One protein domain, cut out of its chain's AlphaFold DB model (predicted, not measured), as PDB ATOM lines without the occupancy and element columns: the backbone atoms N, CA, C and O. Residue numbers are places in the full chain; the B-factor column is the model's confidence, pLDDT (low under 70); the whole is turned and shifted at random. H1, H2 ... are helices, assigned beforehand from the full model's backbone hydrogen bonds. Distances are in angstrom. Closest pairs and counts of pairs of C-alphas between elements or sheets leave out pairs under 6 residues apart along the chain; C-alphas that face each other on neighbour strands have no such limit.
ATOM      1  N   PHE A 449     230.750 284.677 186.497       78.94
ATOM      2  CA  PHE A 449     230.924 284.275 185.097       78.94
ATOM      3  C   PHE A 449     231.725 285.305 184.289       78.94
ATOM      4  O   PHE A 449     231.605 285.380 183.067       78.94
ATOM      5  N   SER A 450     232.544 286.127 184.951       81.12
ATOM      6  CA  SER A 450     233.414 287.082 184.270       81.12
ATOM      7  C   SER A 450     234.403 286.390 183.329       81.12
ATOM      8  O   SER A 450     234.776 285.225 183.494       81.12
ATOM      9  N   THR A 451     234.894 287.145 182.343       83.94
ATOM     10  CA  THR A 451     235.954 286.683 181.436       83.94
ATOM     11  C   THR A 451     237.216 286.255 182.197       83.94
ATOM     12  O   THR A 451     237.886 285.302 181.791       83.94
ATOM     13  N   ASP A 452     237.517 286.910 183.320       82.81
ATOM     14  CA  ASP A 452     238.662 286.584 184.172       82.81
ATOM     15  C   ASP A 452     238.467 285.226 184.866       82.81
ATOM     16  O   ASP A 452     239.377 284.389 184.859       82.81
ATOM     17  N   MET A 453     237.264 284.957 185.393       82.75
ATOM     18  CA  MET A 453     236.932 283.656 185.982       82.75
ATOM     19  C   MET A 453     236.931 282.542 184.932       82.75
ATOM     20  O   MET A 453     237.519 281.484 185.160       82.75
ATOM     21  N   ARG A 454     236.358 282.795 183.746       87.94
ATOM     22  CA  ARG A 454     236.418 281.865 182.605       87.94
ATOM     23  C   ARG A 454     237.850 281.494 182.264       87.94
ATOM     24  O   ARG A 454     238.153 280.316 182.125       87.94
ATOM     25  N   THR A 455     238.730 282.484 182.156       87.19
ATOM     26  CA  THR A 455     240.148 282.252 181.856       87.19
ATOM     27  C   THR A 455     240.800 281.404 182.946       87.19
ATOM     28  O   THR A 455     241.428 280.395 182.640       87.19
ATOM     29  N   THR A 456     240.575 281.758 184.213       84.44
ATOM     30  CA  THR A 456     241.147 281.057 185.370       84.44
ATOM     31  C   THR A 456     240.718 279.588 185.420       84.44
ATOM     32  O   THR A 456     241.562 278.701 185.533       84.44
ATOM     33  N   LEU A 457     239.416 279.308 185.298       84.50
ATOM     34  CA  LEU A 457     238.898 277.939 185.331       84.50
ATOM     35  C   LEU A 457     239.338 277.137 184.106       84.50
ATOM     36  O   LEU A 457     239.702 275.976 184.245       84.50
ATOM     37  N   MET A 458     239.367 277.747 182.919       87.12
ATOM     38  CA  MET A 458     239.852 277.080 181.707       87.12
ATOM     39  C   MET A 458     241.318 276.669 181.809       87.12
ATOM     40  O   MET A 458     241.675 275.582 181.360       87.12
ATOM     41  N   GLU A 459     242.165 277.514 182.397       87.31
ATOM     42  CA  GLU A 459     243.570 277.180 182.641       87.31
ATOM     43  C   GLU A 459     243.703 276.011 183.623       87.31
ATOM     44  O   GLU A 459     244.460 275.083 183.348       87.31
ATOM     45  N   GLN A 460     242.921 276.006 184.709       83.38
ATOM     46  CA  GLN A 460     242.917 274.918 185.694       83.38
ATOM     47  C   GLN A 460     242.408 273.595 185.112       83.38
ATOM     48  O   GLN A 460     243.034 272.558 185.310       83.38
ATOM     49  N   VAL A 461     241.300 273.626 184.365       85.44
ATOM     50  CA  VAL A 461     240.739 272.441 183.701       85.44
ATOM     51  C   VAL A 461     241.722 271.875 182.695       85.44
ATOM     52  O   VAL A 461     241.947 270.672 182.670       85.44
ATOM     53  N   LYS A 462     242.357 272.737 181.899       86.12
ATOM     54  CA  LYS A 462     243.359 272.307 180.931       86.12
ATOM     55  C   LYS A 462     244.589 271.701 181.601       86.12
ATOM     56  O   LYS A 462     245.111 270.712 181.103       86.12
ATOM     57  N   GLU A 463     245.053 272.287 182.706       82.31
ATOM     58  CA  GLU A 463     246.166 271.727 183.476       82.31
ATOM     59  C   GLU A 463     245.845 270.302 183.944       82.31
ATOM     60  O   GLU A 463     246.681 269.421 183.782       82.31
ATOM     61  N   VAL A 464     244.633 270.067 184.451       79.31
ATOM     62  CA  VAL A 464     244.177 268.738 184.889       79.31
ATOM     63  C   VAL A 464     243.970 267.777 183.716       79.31
ATOM     64  O   VAL A 464     244.437 266.646 183.767       79.31
ATOM     65  N   GLU A 465     243.310 268.213 182.644       80.06
ATOM     66  CA  GLU A 465     243.005 267.383 181.469       80.06
ATOM     67  C   GLU A 465     244.277 266.924 180.729       80.06
ATOM     68  O   GLU A 465     244.335 265.799 180.229       80.06
ATOM     69  N   ASP A 466     245.317 267.766 180.682       80.38
ATOM     70  CA  ASP A 466     246.610 267.440 180.062       80.38
ATOM     71  C   ASP A 466     247.508 266.559 180.974       80.38
ATOM     72  O   ASP A 466     248.561 266.077 180.532       80.38
ATOM     73  N   GLU A 467     247.131 266.326 182.240       70.94
ATOM     74  CA  GLU A 467     247.894 265.498 183.181       70.94
ATOM     75  C   GLU A 467     247.669 263.998 182.956       70.94
ATOM     76  O   GLU A 467     246.555 263.481 182.934       70.94
ATOM     77  N   ALA A 468     248.764 263.240 182.859       61.97
ATOM     78  CA  ALA A 468     248.666 261.789 182.815       61.97
ATOM     79  C   ALA A 468     248.222 261.240 184.182       61.97
ATOM     80  O   ALA A 468     248.826 261.555 185.207       61.97
ATOM     81  N   PHE A 469     247.244 260.328 184.181       56.41
ATOM     82  CA  PHE A 469     246.718 259.664 185.386       56.41
ATOM     83  C   PHE A 469     247.814 259.104 186.320       56.41
ATOM     84  O   PHE A 469     247.673 259.119 187.538       56.41
ATOM     85  N   TRP A 470     248.930 258.633 185.754       50.53
ATOM     86  CA  TRP A 470     250.048 257.984 186.452       50.53
ATOM     87  C   TRP A 470     251.266 258.892 186.711       50.53
ATOM     88  O   TRP A 470     252.358 258.380 186.977       50.53
ATOM     89  N   ASP A 471     251.145 260.218 186.599       55.75
ATOM     90  CA  ASP A 471     252.265 261.126 186.886       55.75
ATOM     91  C   ASP A 471     252.470 261.356 188.398       55.75
ATOM     92  O   ASP A 471     252.110 262.385 188.966       55.75
ATOM     93  N   PHE A 472     253.111 260.388 189.062       46.31
ATOM     94  CA  PHE A 472     253.453 260.430 190.495       46.31
ATOM     95  C   PHE A 472     254.553 261.449 190.863       46.31
ATOM     96  O   PHE A 472     255.058 261.429 191.988       46.31
ATOM     97  N   THR A 473     255.000 262.301 189.931       46.94
ATOM     98  CA  THR A 473     256.008 263.335 190.226       46.94
ATOM     99  C   THR A 473     255.409 264.597 190.848       46.94
ATOM    100  O   THR A 473     256.149 265.382 191.450       46.94
ATOM    101  N   LYS A 474     254.081 264.765 190.784       52.81
ATOM    102  CA  LYS A 474     253.342 265.769 191.555       52.81
ATOM    103  C   LYS A 474     252.886 265.149 192.886       52.81
ATOM    104  O   LYS A 474     252.332 264.059 192.922       52.81
ATOM    105  N   TRP A 475     253.177 265.810 194.009       42.66
ATOM    106  CA  TRP A 475     252.891 265.299 195.366       42.66
ATOM    107  C   TRP A 475     251.387 265.331 195.719       42.66
ATOM    108  O   TRP A 475     250.989 264.866 196.783       42.66
ATOM    109  N   ASP A 476     250.553 265.892 194.843       52.78
ATOM    110  CA  ASP A 476     249.142 266.183 195.077       52.78
ATOM    111  C   ASP A 476     248.172 265.105 194.583       52.78
ATOM    112  O   ASP A 476     247.060 265.093 195.076       52.78
ATOM    113  N   VAL A 477     248.556 264.165 193.713       54.19
ATOM    114  CA  VAL A 477     247.657 263.146 193.113       54.19
ATOM    115  C   VAL A 477     247.245 261.987 194.039       54.19
ATOM    116  O   VAL A 477     246.578 261.050 193.601       54.19
ATOM    117  N   TRP A 478     247.607 262.021 195.327       55.72
ATOM    118  CA  TRP A 478     247.298 260.937 196.275       55.72
ATOM    119  C   TRP A 478     245.791 260.769 196.546       55.72
ATOM    120  O   TRP A 478     245.341 259.654 196.793       55.72
ATOM    121  N   TYR A 479     244.996 261.832 196.369       57.66
ATOM    122  CA  TYR A 479     243.532 261.769 196.490       57.66
ATOM    123  C   TYR A 479     242.877 260.871 195.427       57.66
ATOM    124  O   TYR A 479     241.865 260.247 195.710       57.66
ATOM    125  N   ARG A 480     243.478 260.714 194.234       58.34
ATOM    126  CA  ARG A 480     242.996 259.771 193.201       58.34
ATOM    127  C   ARG A 480     243.086 258.314 193.667       58.34
ATOM    128  O   ARG A 480     242.352 257.455 193.198       58.34
ATOM    129  N   VAL A 481     244.021 258.028 194.577       50.56
ATOM    130  CA  VAL A 481     244.184 256.710 195.203       50.56
ATOM    131  C   VAL A 481     243.215 256.556 196.379       50.56
ATOM    132  O   VAL A 481     242.683 255.472 196.572       50.56
ATOM    133  N   GLU A 482     242.953 257.620 197.139       49.56
ATOM    134  CA  GLU A 482     241.973 257.631 198.242       49.56
ATOM    135  C   GLU A 482     240.528 257.456 197.745       49.56
ATOM    136  O   GLU A 482     239.768 256.719 198.372       49.56
ATOM    137  N   ASP A 483     240.190 258.042 196.592       47.38
ATOM    138  CA  ASP A 483     238.925 257.843 195.865       47.38
ATOM    139  C   ASP A 483     238.708 256.366 195.482       47.38
ATOM    140  O   ASP A 483     237.681 255.766 195.792       47.38
ATOM    141  N   LEU A 484     239.749 255.707 194.957       38.19
ATOM    142  CA  LEU A 484     239.746 254.273 194.629       38.19
ATOM    143  C   LEU A 484     239.530 253.341 195.841       38.19
ATOM    144  O   LEU A 484     239.170 252.178 195.649       38.19
ATOM    145  N   PHE A 485     239.781 253.813 197.067       34.69
ATOM    146  CA  PHE A 485     239.612 253.049 198.311       34.69
ATOM    147  C   PHE A 485     238.478 253.577 199.209       34.69
ATOM    148  O   PHE A 485     238.334 253.081 200.326       34.69
ATOM    149  N   GLY A 486     237.682 254.547 198.739       33.62
ATOM    150  CA  GLY A 486     236.500 255.063 199.440       33.62
ATOM    151  C   GLY A 486     236.779 255.941 200.669       33.62
ATOM    152  O   GLY A 486     235.925 256.032 201.538       33.62
ATOM    153  N   ASN A 487     237.958 256.571 200.774       44.53
ATOM    154  CA  ASN A 487     238.365 257.391 201.935       44.53
ATOM    155  C   ASN A 487     238.681 258.853 201.561       44.53
ATOM    156  O   ASN A 487     239.587 259.472 202.123       44.53
ATOM    157  N   LEU A 488     237.988 259.405 200.567       48.75
ATOM    158  CA  LEU A 488     238.290 260.725 200.021       48.75
ATOM    159  C   LEU A 488     237.742 261.865 200.909       48.75
ATOM    160  O   LEU A 488     236.549 262.147 200.900       48.75
ATOM    161  N   ASP A 489     238.619 262.588 201.620       57.31
ATOM    162  CA  ASP A 489     238.263 263.806 202.378       57.31
ATOM    163  C   ASP A 489     238.655 265.082 201.608       57.31
ATOM    164  O   ASP A 489     239.745 265.648 201.757       57.31
ATOM    165  N   ILE A 490     237.736 265.566 200.769       54.25
ATOM    166  CA  ILE A 490     237.901 266.831 200.032       54.25
ATOM    167  C   ILE A 490     237.741 268.044 200.973       54.25
ATOM    168  O   ILE A 490     238.266 269.130 200.697       54.25
ATOM    169  N   ALA A 491     237.058 267.887 202.114       53.06
ATOM    170  CA  ALA A 491     236.756 268.984 203.032       53.06
ATOM    171  C   ALA A 491     238.013 269.549 203.714       53.06
ATOM    172  O   ALA A 491     238.052 270.745 204.024       53.06
ATOM    173  N   HIS A 492     239.067 268.741 203.853       57.31
ATOM    174  CA  HIS A 492     240.374 269.166 204.362       57.31
ATOM    175  C   HIS A 492     241.008 270.330 203.569       57.31
ATOM    176  O   HIS A 492     241.754 271.139 204.125       57.31
ATOM    177  N   TYR A 493     240.689 270.462 202.277       55.50
ATOM    178  CA  TYR A 493     241.345 271.405 201.360       55.50
ATOM    179  C   TYR A 493     240.589 272.730 201.174       55.50
ATOM    180  O   TYR A 493     241.037 273.593 200.421       55.50
ATOM    181  N   LYS A 494     239.482 272.951 201.902       53.91
ATOM    182  CA  LYS A 494     238.641 274.165 201.798       53.91
ATOM    183  C   LYS A 494     239.399 275.484 202.026       53.91
ATOM    184  O   LYS A 494     238.985 276.523 201.525       53.91
ATOM    185  N   ASN A 495     240.529 275.453 202.739       54.31
ATOM    186  CA  ASN A 495     241.359 276.637 202.999       54.31
ATOM    187  C   ASN A 495     242.323 276.996 201.845       54.31
ATOM    188  O   ASN A 495     243.016 278.010 201.927       54.31
ATOM    189  N   SER A 496     242.364 276.190 200.778       70.38
ATOM    190  CA  SER A 496     243.180 276.394 199.576       70.38
ATOM    191  C   SER A 496     242.296 276.266 198.333       70.38
ATOM    192  O   SER A 496     242.141 275.195 197.750       70.38
ATOM    193  N   ILE A 497     241.677 277.378 197.927       63.00
ATOM    194  CA  ILE A 497     240.639 277.386 196.880       63.00
ATOM    195  C   ILE A 497     241.129 276.835 195.530       63.00
ATOM    196  O   ILE A 497     240.375 276.186 194.813       63.00
ATOM    197  N   GLN A 498     242.410 277.039 195.204       66.00
ATOM    198  CA  GLN A 498     243.012 276.515 193.976       66.00
ATOM    199  C   GLN A 498     243.209 274.995 194.028       66.00
ATOM    200  O   GLN A 498     242.927 274.321 193.042       66.00
ATOM    201  N   GLU A 499     243.649 274.448 195.164       67.06
ATOM    202  CA  GLU A 499     243.787 272.995 195.336       67.06
ATOM    203  C   GLU A 499     242.418 272.312 195.385       67.06
ATOM    204  O   GLU A 499     242.252 271.237 194.816       67.06
ATOM    205  N   TYR A 500     241.425 272.958 196.000       66.31
ATOM    206  CA  TYR A 500     240.046 272.481 196.013       66.31
ATOM    207  C   TYR A 500     239.455 272.402 194.594       66.31
ATOM    208  O   TYR A 500     239.022 271.329 194.180       66.31
ATOM    209  N   HIS A 501     239.501 273.491 193.812       69.94
ATOM    210  CA  HIS A 501     238.982 273.494 192.435       69.94
ATOM    211  C   HIS A 501     239.667 272.458 191.553       69.94
ATOM    212  O   HIS A 501     238.994 271.737 190.823       69.94
ATOM    213  N   ARG A 502     240.996 272.349 191.644       74.06
ATOM    214  CA  ARG A 502     241.752 271.397 190.829       74.06
ATOM    215  C   ARG A 502     241.328 269.951 191.100       74.06
ATOM    216  O   ARG A 502     241.137 269.198 190.154       74.06
ATOM    217  N   LYS A 503     241.116 269.586 192.367       71.38
ATOM    218  CA  LYS A 503     240.649 268.243 192.745       71.38
ATOM    219  C   LYS A 503     239.225 267.973 192.287       71.38
ATOM    220  O   LYS A 503     238.960 266.907 191.754       71.38
ATOM    221  N   VAL A 504     238.325 268.938 192.459       69.44
ATOM    222  CA  VAL A 504     236.932 268.809 192.005       69.44
ATOM    223  C   VAL A 504     236.862 268.641 190.485       69.44
ATOM    224  O   VAL A 504     236.109 267.797 190.011       69.44
ATOM    225  N   ILE A 505     237.651 269.403 189.722       77.06
ATOM    226  CA  ILE A 505     237.762 269.265 188.259       77.06
ATOM    227  C   ILE A 505     238.197 267.846 187.888       77.06
ATOM    228  O   ILE A 505     237.611 267.232 187.002       77.06
ATOM    229  N   ASP A 506     239.213 267.345 188.581       72.81
ATOM    230  CA  ASP A 506     239.828 266.055 188.305       72.81
ATOM    231  C   ASP A 506     238.940 264.858 188.668       72.81
ATOM    232  O   ASP A 506     238.767 263.964 187.854       72.81
ATOM    233  N   ILE A 507     238.315 264.865 189.850       69.50
ATOM    234  CA  ILE A 507     237.394 263.801 190.299       69.50
ATOM    235  C   ILE A 507     236.177 263.693 189.378       69.50
ATOM    236  O   ILE A 507     235.670 262.606 189.124       69.50
ATOM    237  N   ASN A 508     235.707 264.829 188.862       68.88
ATOM    238  CA  ASN A 508     234.547 264.869 187.979       68.88
ATOM    239  C   ASN A 508     234.898 264.649 186.498       68.88
ATOM    240  O   ASN A 508     234.036 264.890 185.650       68.88
ATOM    241  N   ASP A 509     236.145 264.276 186.167       76.19
ATOM    242  CA  ASP A 509     236.642 264.146 184.787       76.19
ATOM    243  C   ASP A 509     236.260 265.360 183.912       76.19
ATOM    244  O   ASP A 509     235.843 265.245 182.754       76.19
ATOM    245  N   THR A 510     236.335 266.562 184.491       78.94
ATOM    246  CA  THR A 510     235.878 267.783 183.826       78.94
ATOM    247  C   THR A 510     236.857 268.168 182.725       78.94
ATOM    248  O   THR A 510     238.027 268.431 182.979       78.94
ATOM    249  N   THR A 511     236.360 268.266 181.495       85.44
ATOM    250  CA  THR A 511     237.139 268.638 180.304       85.44
ATOM    251  C   THR A 511     236.985 270.114 179.951       85.44
ATOM    252  O   THR A 511     235.963 270.752 180.236       85.44
ATOM    253  N   THR A 512     237.969 270.663 179.235       86.88
ATOM    254  CA  THR A 512     237.905 272.026 178.683       86.88
ATOM    255  C   THR A 512     236.682 272.212 177.789       86.88
ATOM    256  O   THR A 512     236.071 273.278 177.802       86.88
ATOM    257  N   ALA A 513     236.260 271.171 177.065       86.00
ATOM    258  CA  ALA A 513     235.053 271.196 176.243       86.00
ATOM    259  C   ALA A 513     233.766 271.324 177.080       86.00
ATOM    260  O   ALA A 513     232.891 272.118 176.733       86.00
ATOM    261  N   GLN A 514     233.642 270.582 178.186       83.38
ATOM    262  CA  GLN A 514     232.494 270.705 179.094       83.38
ATOM    263  C   GLN A 514     232.446 272.092 179.738       83.38
ATOM    264  O   GLN A 514     231.391 272.728 179.729       83.38
ATOM    265  N   MET A 515     233.589 272.591 180.214       86.56
ATOM    266  CA  MET A 515     233.686 273.936 180.780       86.56
ATOM    267  C   MET A 515     233.328 275.005 179.736       86.56
ATOM    268  O   MET A 515     232.580 275.939 180.027       86.56
ATOM    269  N   GLN A 516     233.780 274.834 178.488       88.69
ATOM    270  CA  GLN A 516     233.448 275.733 177.385       88.69
ATOM    271  C   GLN A 516     231.945 275.784 177.122       88.69
ATOM    272  O   GLN A 516     231.392 276.873 176.992       88.69
ATOM    273  N   ASN A 517     231.278 274.633 177.097       87.81
ATOM    274  CA  ASN A 517     229.839 274.572 176.864       87.81
ATOM    275  C   ASN A 517     229.040 275.306 177.951       87.81
ATOM    276  O   ASN A 517     228.025 275.923 177.634       87.81
ATOM    277  N   ILE A 518     229.489 275.268 179.214       84.25
ATOM    278  CA  ILE A 518     228.844 276.002 180.314       84.25
ATOM    279  C   ILE A 518     228.949 277.510 180.078       84.25
ATOM    280  O   ILE A 518     227.930 278.197 180.092       84.25
ATOM    281  N   PHE A 519     230.154 278.025 179.812       89.81
ATOM    282  CA  PHE A 519     230.341 279.455 179.551       89.81
ATOM    283  C   PHE A 519     229.608 279.918 178.291       89.81
ATOM    284  O   PHE A 519     228.955 280.951 178.329       89.81
ATOM    285  N   ASP A 520     229.623 279.131 177.213       88.44
ATOM    286  CA  ASP A 520     228.887 279.480 175.996       88.44
ATOM    287  C   ASP A 520     227.368 279.478 176.241       88.44
ATOM    288  O   ASP A 520     226.645 280.295 175.674       88.44
ATOM    289  N   ALA A 521     226.845 278.583 177.086       79.94
ATOM    290  CA  ALA A 521     225.431 278.599 177.462       79.94
ATOM    291  C   ALA A 521     225.060 279.864 178.251       79.94
ATOM    292  O   ALA A 521     223.980 280.417 178.035       79.94
ATOM    293  N   VAL A 522     225.956 280.334 179.127       85.00
ATOM    294  CA  VAL A 522     225.790 281.593 179.866       85.00
ATOM    295  C   VAL A 522     225.874 282.795 178.923       85.00
ATOM    296  O   VAL A 522     224.966 283.621 178.953       85.00
ATOM    297  N   ASP A 523     226.871 282.853 178.036       87.31
ATOM    298  CA  ASP A 523     227.026 283.924 177.040       87.31
ATOM    299  C   ASP A 523     225.782 284.024 176.138       87.31
ATOM    300  O   ASP A 523     225.226 285.101 175.939       87.31
ATOM    301  N   ASN A 524     225.265 282.887 175.656       85.12
ATOM    302  CA  ASN A 524     224.037 282.854 174.852       85.12
ATOM    303  C   ASN A 524     222.807 283.362 175.626       85.12
ATOM    304  O   ASN A 524     221.885 283.934 175.033       85.12
ATOM    305  N   LEU A 525     222.748 283.105 176.936       79.50
ATOM    306  CA  LEU A 525     221.670 283.594 177.788       79.50
ATOM    307  C   LEU A 525     221.788 285.109 177.995       79.50
ATOM    308  O   LEU A 525     220.777 285.804 177.883       79.50
ATOM    309  N   ASP A 526     223.003 285.604 178.237       83.00
ATOM    310  CA  ASP A 526     223.305 287.030 178.378       83.00
ATOM    311  C   ASP A 526     222.959 287.797 177.095       83.00
ATOM    312  O   ASP A 526     222.178 288.744 177.144       83.00
ATOM    313  N   ASP A 527     223.386 287.307 175.927       86.56
ATOM    314  CA  ASP A 527     223.044 287.882 174.619       86.56
ATOM    315  C   ASP A 527     221.525 287.955 174.401       86.56
ATOM    316  O   ASP A 527     220.978 288.966 173.939       86.56
ATOM    317  N   LYS A 528     220.805 286.881 174.754       86.31
ATOM    318  CA  LYS A 528     219.343 286.824 174.632       86.31
ATOM    319  C   LYS A 528     218.673 287.876 175.515       86.31
ATOM    320  O   LYS A 528     217.753 288.553 175.048       86.31
ATOM    321  N   TYR A 529     219.088 288.006 176.774       76.94
ATOM    322  CA  TYR A 529     218.529 289.012 177.678       76.94
ATOM    323  C   TYR A 529     218.954 290.430 177.292       76.94
ATOM    324  O   TYR A 529     218.115 291.329 177.322       76.94
ATOM    325  N   GLY A 530     220.189 290.625 176.830       84.56
ATOM    326  CA  GLY A 530     220.675 291.882 176.267       84.56
ATOM    327  C   GLY A 530     219.793 292.371 175.120       84.56
ATOM    328  O   GLY A 530     219.323 293.508 175.147       84.56
ATOM    329  N   ALA A 531     219.448 291.488 174.178       87.44
ATOM    330  CA  ALA A 531     218.536 291.813 173.080       87.44
ATOM    331  C   ALA A 531     217.115 292.173 173.562       87.44
ATOM    332  O   ALA A 531     216.463 293.062 173.004       87.44
ATOM    333  N   ILE A 532     216.614 291.501 174.605       84.81
ATOM    334  CA  ILE A 532     215.315 291.825 175.217       84.81
ATOM    335  C   ILE A 532     215.362 293.214 175.870       84.81
ATOM    336  O   ILE A 532     214.445 294.013 175.663       84.81
ATOM    337  N   PHE A 533     216.420 293.517 176.625       84.19
ATOM    338  CA  PHE A 533     216.594 294.810 177.283       84.19
ATOM    339  C   PHE A 533     216.765 295.950 176.285       84.19
ATOM    340  O   PHE A 533     216.146 296.996 176.464       84.19
ATOM    341  N   GLU A 534     217.536 295.748 175.217       91.31
ATOM    342  CA  GLU A 534     217.705 296.738 174.153       91.31
ATOM    343  C   GLU A 534     216.353 297.079 173.516       91.31
ATOM    344  O   GLU A 534     215.964 298.247 173.465       91.31
ATOM    345  N   LYS A 535     215.557 296.060 173.171       89.88
ATOM    346  CA  LYS A 535     214.199 296.258 172.652       89.88
ATOM    347  C   LYS A 535     213.307 297.029 173.632       89.88
ATOM    348  O   LYS A 535     212.568 297.926 173.228       89.88
ATOM    349  N   LYS A 536     213.364 296.706 174.927       85.88
ATOM    350  CA  LYS A 536     212.588 297.411 175.962       85.88
ATOM    351  C   LYS A 536     213.041 298.860 176.141       85.88
ATOM    352  O   LYS A 536     212.201 299.742 176.314       85.88
ATOM    353  N   ALA A 537     214.341 299.124 176.053       88.38
ATOM    354  CA  ALA A 537     214.892 300.472 176.105       88.38
ATOM    355  C   ALA A 537     214.443 301.314 174.899       88.38
ATOM    356  O   ALA A 537     214.079 302.480 175.069       88.38
ATOM    357  N   GLU A 538     214.396 300.727 173.700       93.06
ATOM    358  CA  GLU A 538     213.851 301.374 172.501       93.06
ATOM    359  C   GLU A 538     212.355 301.695 172.643       93.06
ATOM    360  O   GLU A 538     211.933 302.823 172.363       93.06
ATOM    361  N   GLU A 539     211.556 300.739 173.136       90.75
ATOM    362  CA  GLU A 539     210.131 300.937 173.440       90.75
ATOM    363  C   GLU A 539     209.942 302.111 174.422       90.75
ATOM    364  O   GLU A 539     209.155 303.029 174.168       90.75
ATOM    365  N   PHE A 540     210.728 302.144 175.502       89.69
ATOM    366  CA  PHE A 540     210.671 303.200 176.513       89.69
ATOM    367  C   PHE A 540     211.098 304.574 175.971       89.69
ATOM    368  O   PHE A 540     210.481 305.602 176.283       89.69
ATOM    369  N   ALA A 541     212.129 304.615 175.124       91.38
ATOM    370  CA  ALA A 541     212.587 305.840 174.475       91.38
ATOM    371  C   ALA A 541     211.512 306.425 173.542       91.38
ATOM    372  O   ALA A 541     211.289 307.641 173.548       91.38
ATOM    373  N   SER A 542     210.811 305.565 172.796       91.94
ATOM    374  CA  SER A 542     209.691 305.957 171.931       91.94
ATOM    375  C   SER A 542     208.543 306.573 172.739       91.94
ATOM    376  O   SER A 542     208.133 307.707 172.468       91.94
ATOM    377  N   ILE A 543     208.100 305.893 173.803       90.56
ATOM    378  CA  ILE A 543     207.042 306.383 174.705       90.56
ATOM    379  C   ILE A 543     207.428 307.739 175.305       90.56
ATOM    380  O   ILE A 543     206.645 308.690 175.284       90.56
ATOM    381  N   THR A 544     208.669 307.873 175.780       89.12
ATOM    382  CA  THR A 544     209.180 309.130 176.349       89.12
ATOM    383  C   THR A 544     209.114 310.277 175.337       89.12
ATOM    384  O   THR A 544     208.805 311.419 175.692       89.12
ATOM    385  N   GLN A 545     209.394 310.002 174.060       90.81
ATOM    386  CA  GLN A 545     209.312 311.003 173.002       90.81
ATOM    387  C   GLN A 545     207.864 311.408 172.698       90.81
ATOM    388  O   GLN A 545     207.609 312.592 172.461       90.81
ATOM    389  N   GLU A 546     206.918 310.468 172.717       90.25
ATOM    390  CA  GLU A 546     205.492 310.763 172.535       90.25
ATOM    391  C   GLU A 546     204.921 311.589 173.688       90.25
ATOM    392  O   GLU A 546     204.294 312.621 173.441       90.25
ATOM    393  N   VAL A 547     205.228 311.228 174.938       85.62
ATOM    394  CA  VAL A 547     204.822 312.004 176.122       85.62
ATOM    395  C   VAL A 547     205.332 313.443 176.029       85.62
ATOM    396  O   VAL A 547     204.571 314.389 176.227       85.62
ATOM    397  N   ARG A 548     206.597 313.643 175.634       89.25
ATOM    398  CA  ARG A 548     207.161 314.991 175.440       89.25
ATOM    399  C   ARG A 548     206.443 315.804 174.363       89.25
ATOM    400  O   ARG A 548     206.365 317.017 174.507       89.25
ATOM    401  N   LYS A 549     205.931 315.169 173.302       89.06
ATOM    402  CA  LYS A 549     205.143 315.854 172.259       89.06
ATOM    403  C   LYS A 549     203.752 316.255 172.741       89.06
ATOM    404  O   LYS A 549     203.225 317.234 172.240       89.06
ATOM    405  N   ILE A 550     203.158 315.501 173.665       87.94
ATOM    406  CA  ILE A 550     201.853 315.826 174.261       87.94
ATOM    407  C   ILE A 550     201.991 316.964 175.286       87.94
ATOM    408  O   ILE A 550     201.077 317.767 175.449       87.94
ATOM    409  N   MET A 551     203.129 317.028 175.984       77.50
ATOM    410  CA  MET A 551     203.408 318.047 177.001       77.50
ATOM    411  C   MET A 551     203.936 319.382 176.445       77.50
ATOM    412  O   MET A 551     204.034 320.343 177.210       77.50
ATOM    413  N   ALA A 552     204.308 319.438 175.163       68.12
ATOM    414  CA  ALA A 552     204.756 320.642 174.457       68.12
ATOM    415  C   ALA A 552     203.606 321.248 173.648       68.12
ATOM    416  O   ALA A 552     203.511 322.498 173.623       68.12
TER     417      ALA A 552
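This is residues 449 to 552 of the 552 residues of an uncharacterized protein of Roseburia sp. 499 (UniProt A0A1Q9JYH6). One long helix, H4, runs out as an arm from a small head gathered at its beginning; residues 524 to 552 stick out free of the rest. In the head, H1 packs beside the first turns of H4, H3 packs on the last part of H1, and the short H2 lies beyond H3 between two long loops. The printed part has 104 residues with four named helices, H1, H2, H3 and H4 along the chain, and no named strand; the class is all helix. The whole is extended, with a radius of gyration of the C-alphas of 23.5 A and spans of 78 by 25 by 21 A.

H4, residues 512 to 551, touches H1, residues 451 to 465, with residues 512 to 519 alone. The closest C-alphas, of Thr 512 and Val 461, are 5.8 A apart, at a shallow tilt of 13 degrees, opposite ways. H1 touches H3, residues 497 to 507, with residues 460 to 465 alone; the closest C-alphas, of Val 464 and Asp 506, are 6.1 A apart, at a steep tilt of 50 degrees. H2, residues 479 to 484, is close to H3 but not clearly touching, the closest C-alphas, of Arg 480 and Ile 507, being 7.5 A apart. H2 and H4 are apart. Every O i to N i+4 pair is within hydrogen-bond range in H1, H3 and H4; in H2, 1 of 2.

H4 measures 57.5 A, from C-alpha 512 at (237.905, 272.026, 178.683) to C-alpha 551 at (203.408, 318.047, 177.001). H1 measures 20.5 A and begins at C-alpha 451, (235.954, 286.683, 181.436). H3 measures 15.4 A and H2 8.6 A.

The C-alphas farthest apart, of Phe 485 and Ala 552, are 79.7 A apart. Without residues 524 to 552 the body spans 39 by 26 by 20 A. The links H1 to H2 and H2 to H3 are long, and H3 to H4 is tight. The printed part has no cut. Its mean pLDDT is 73.9; residues 468 to 495 are among those under 70.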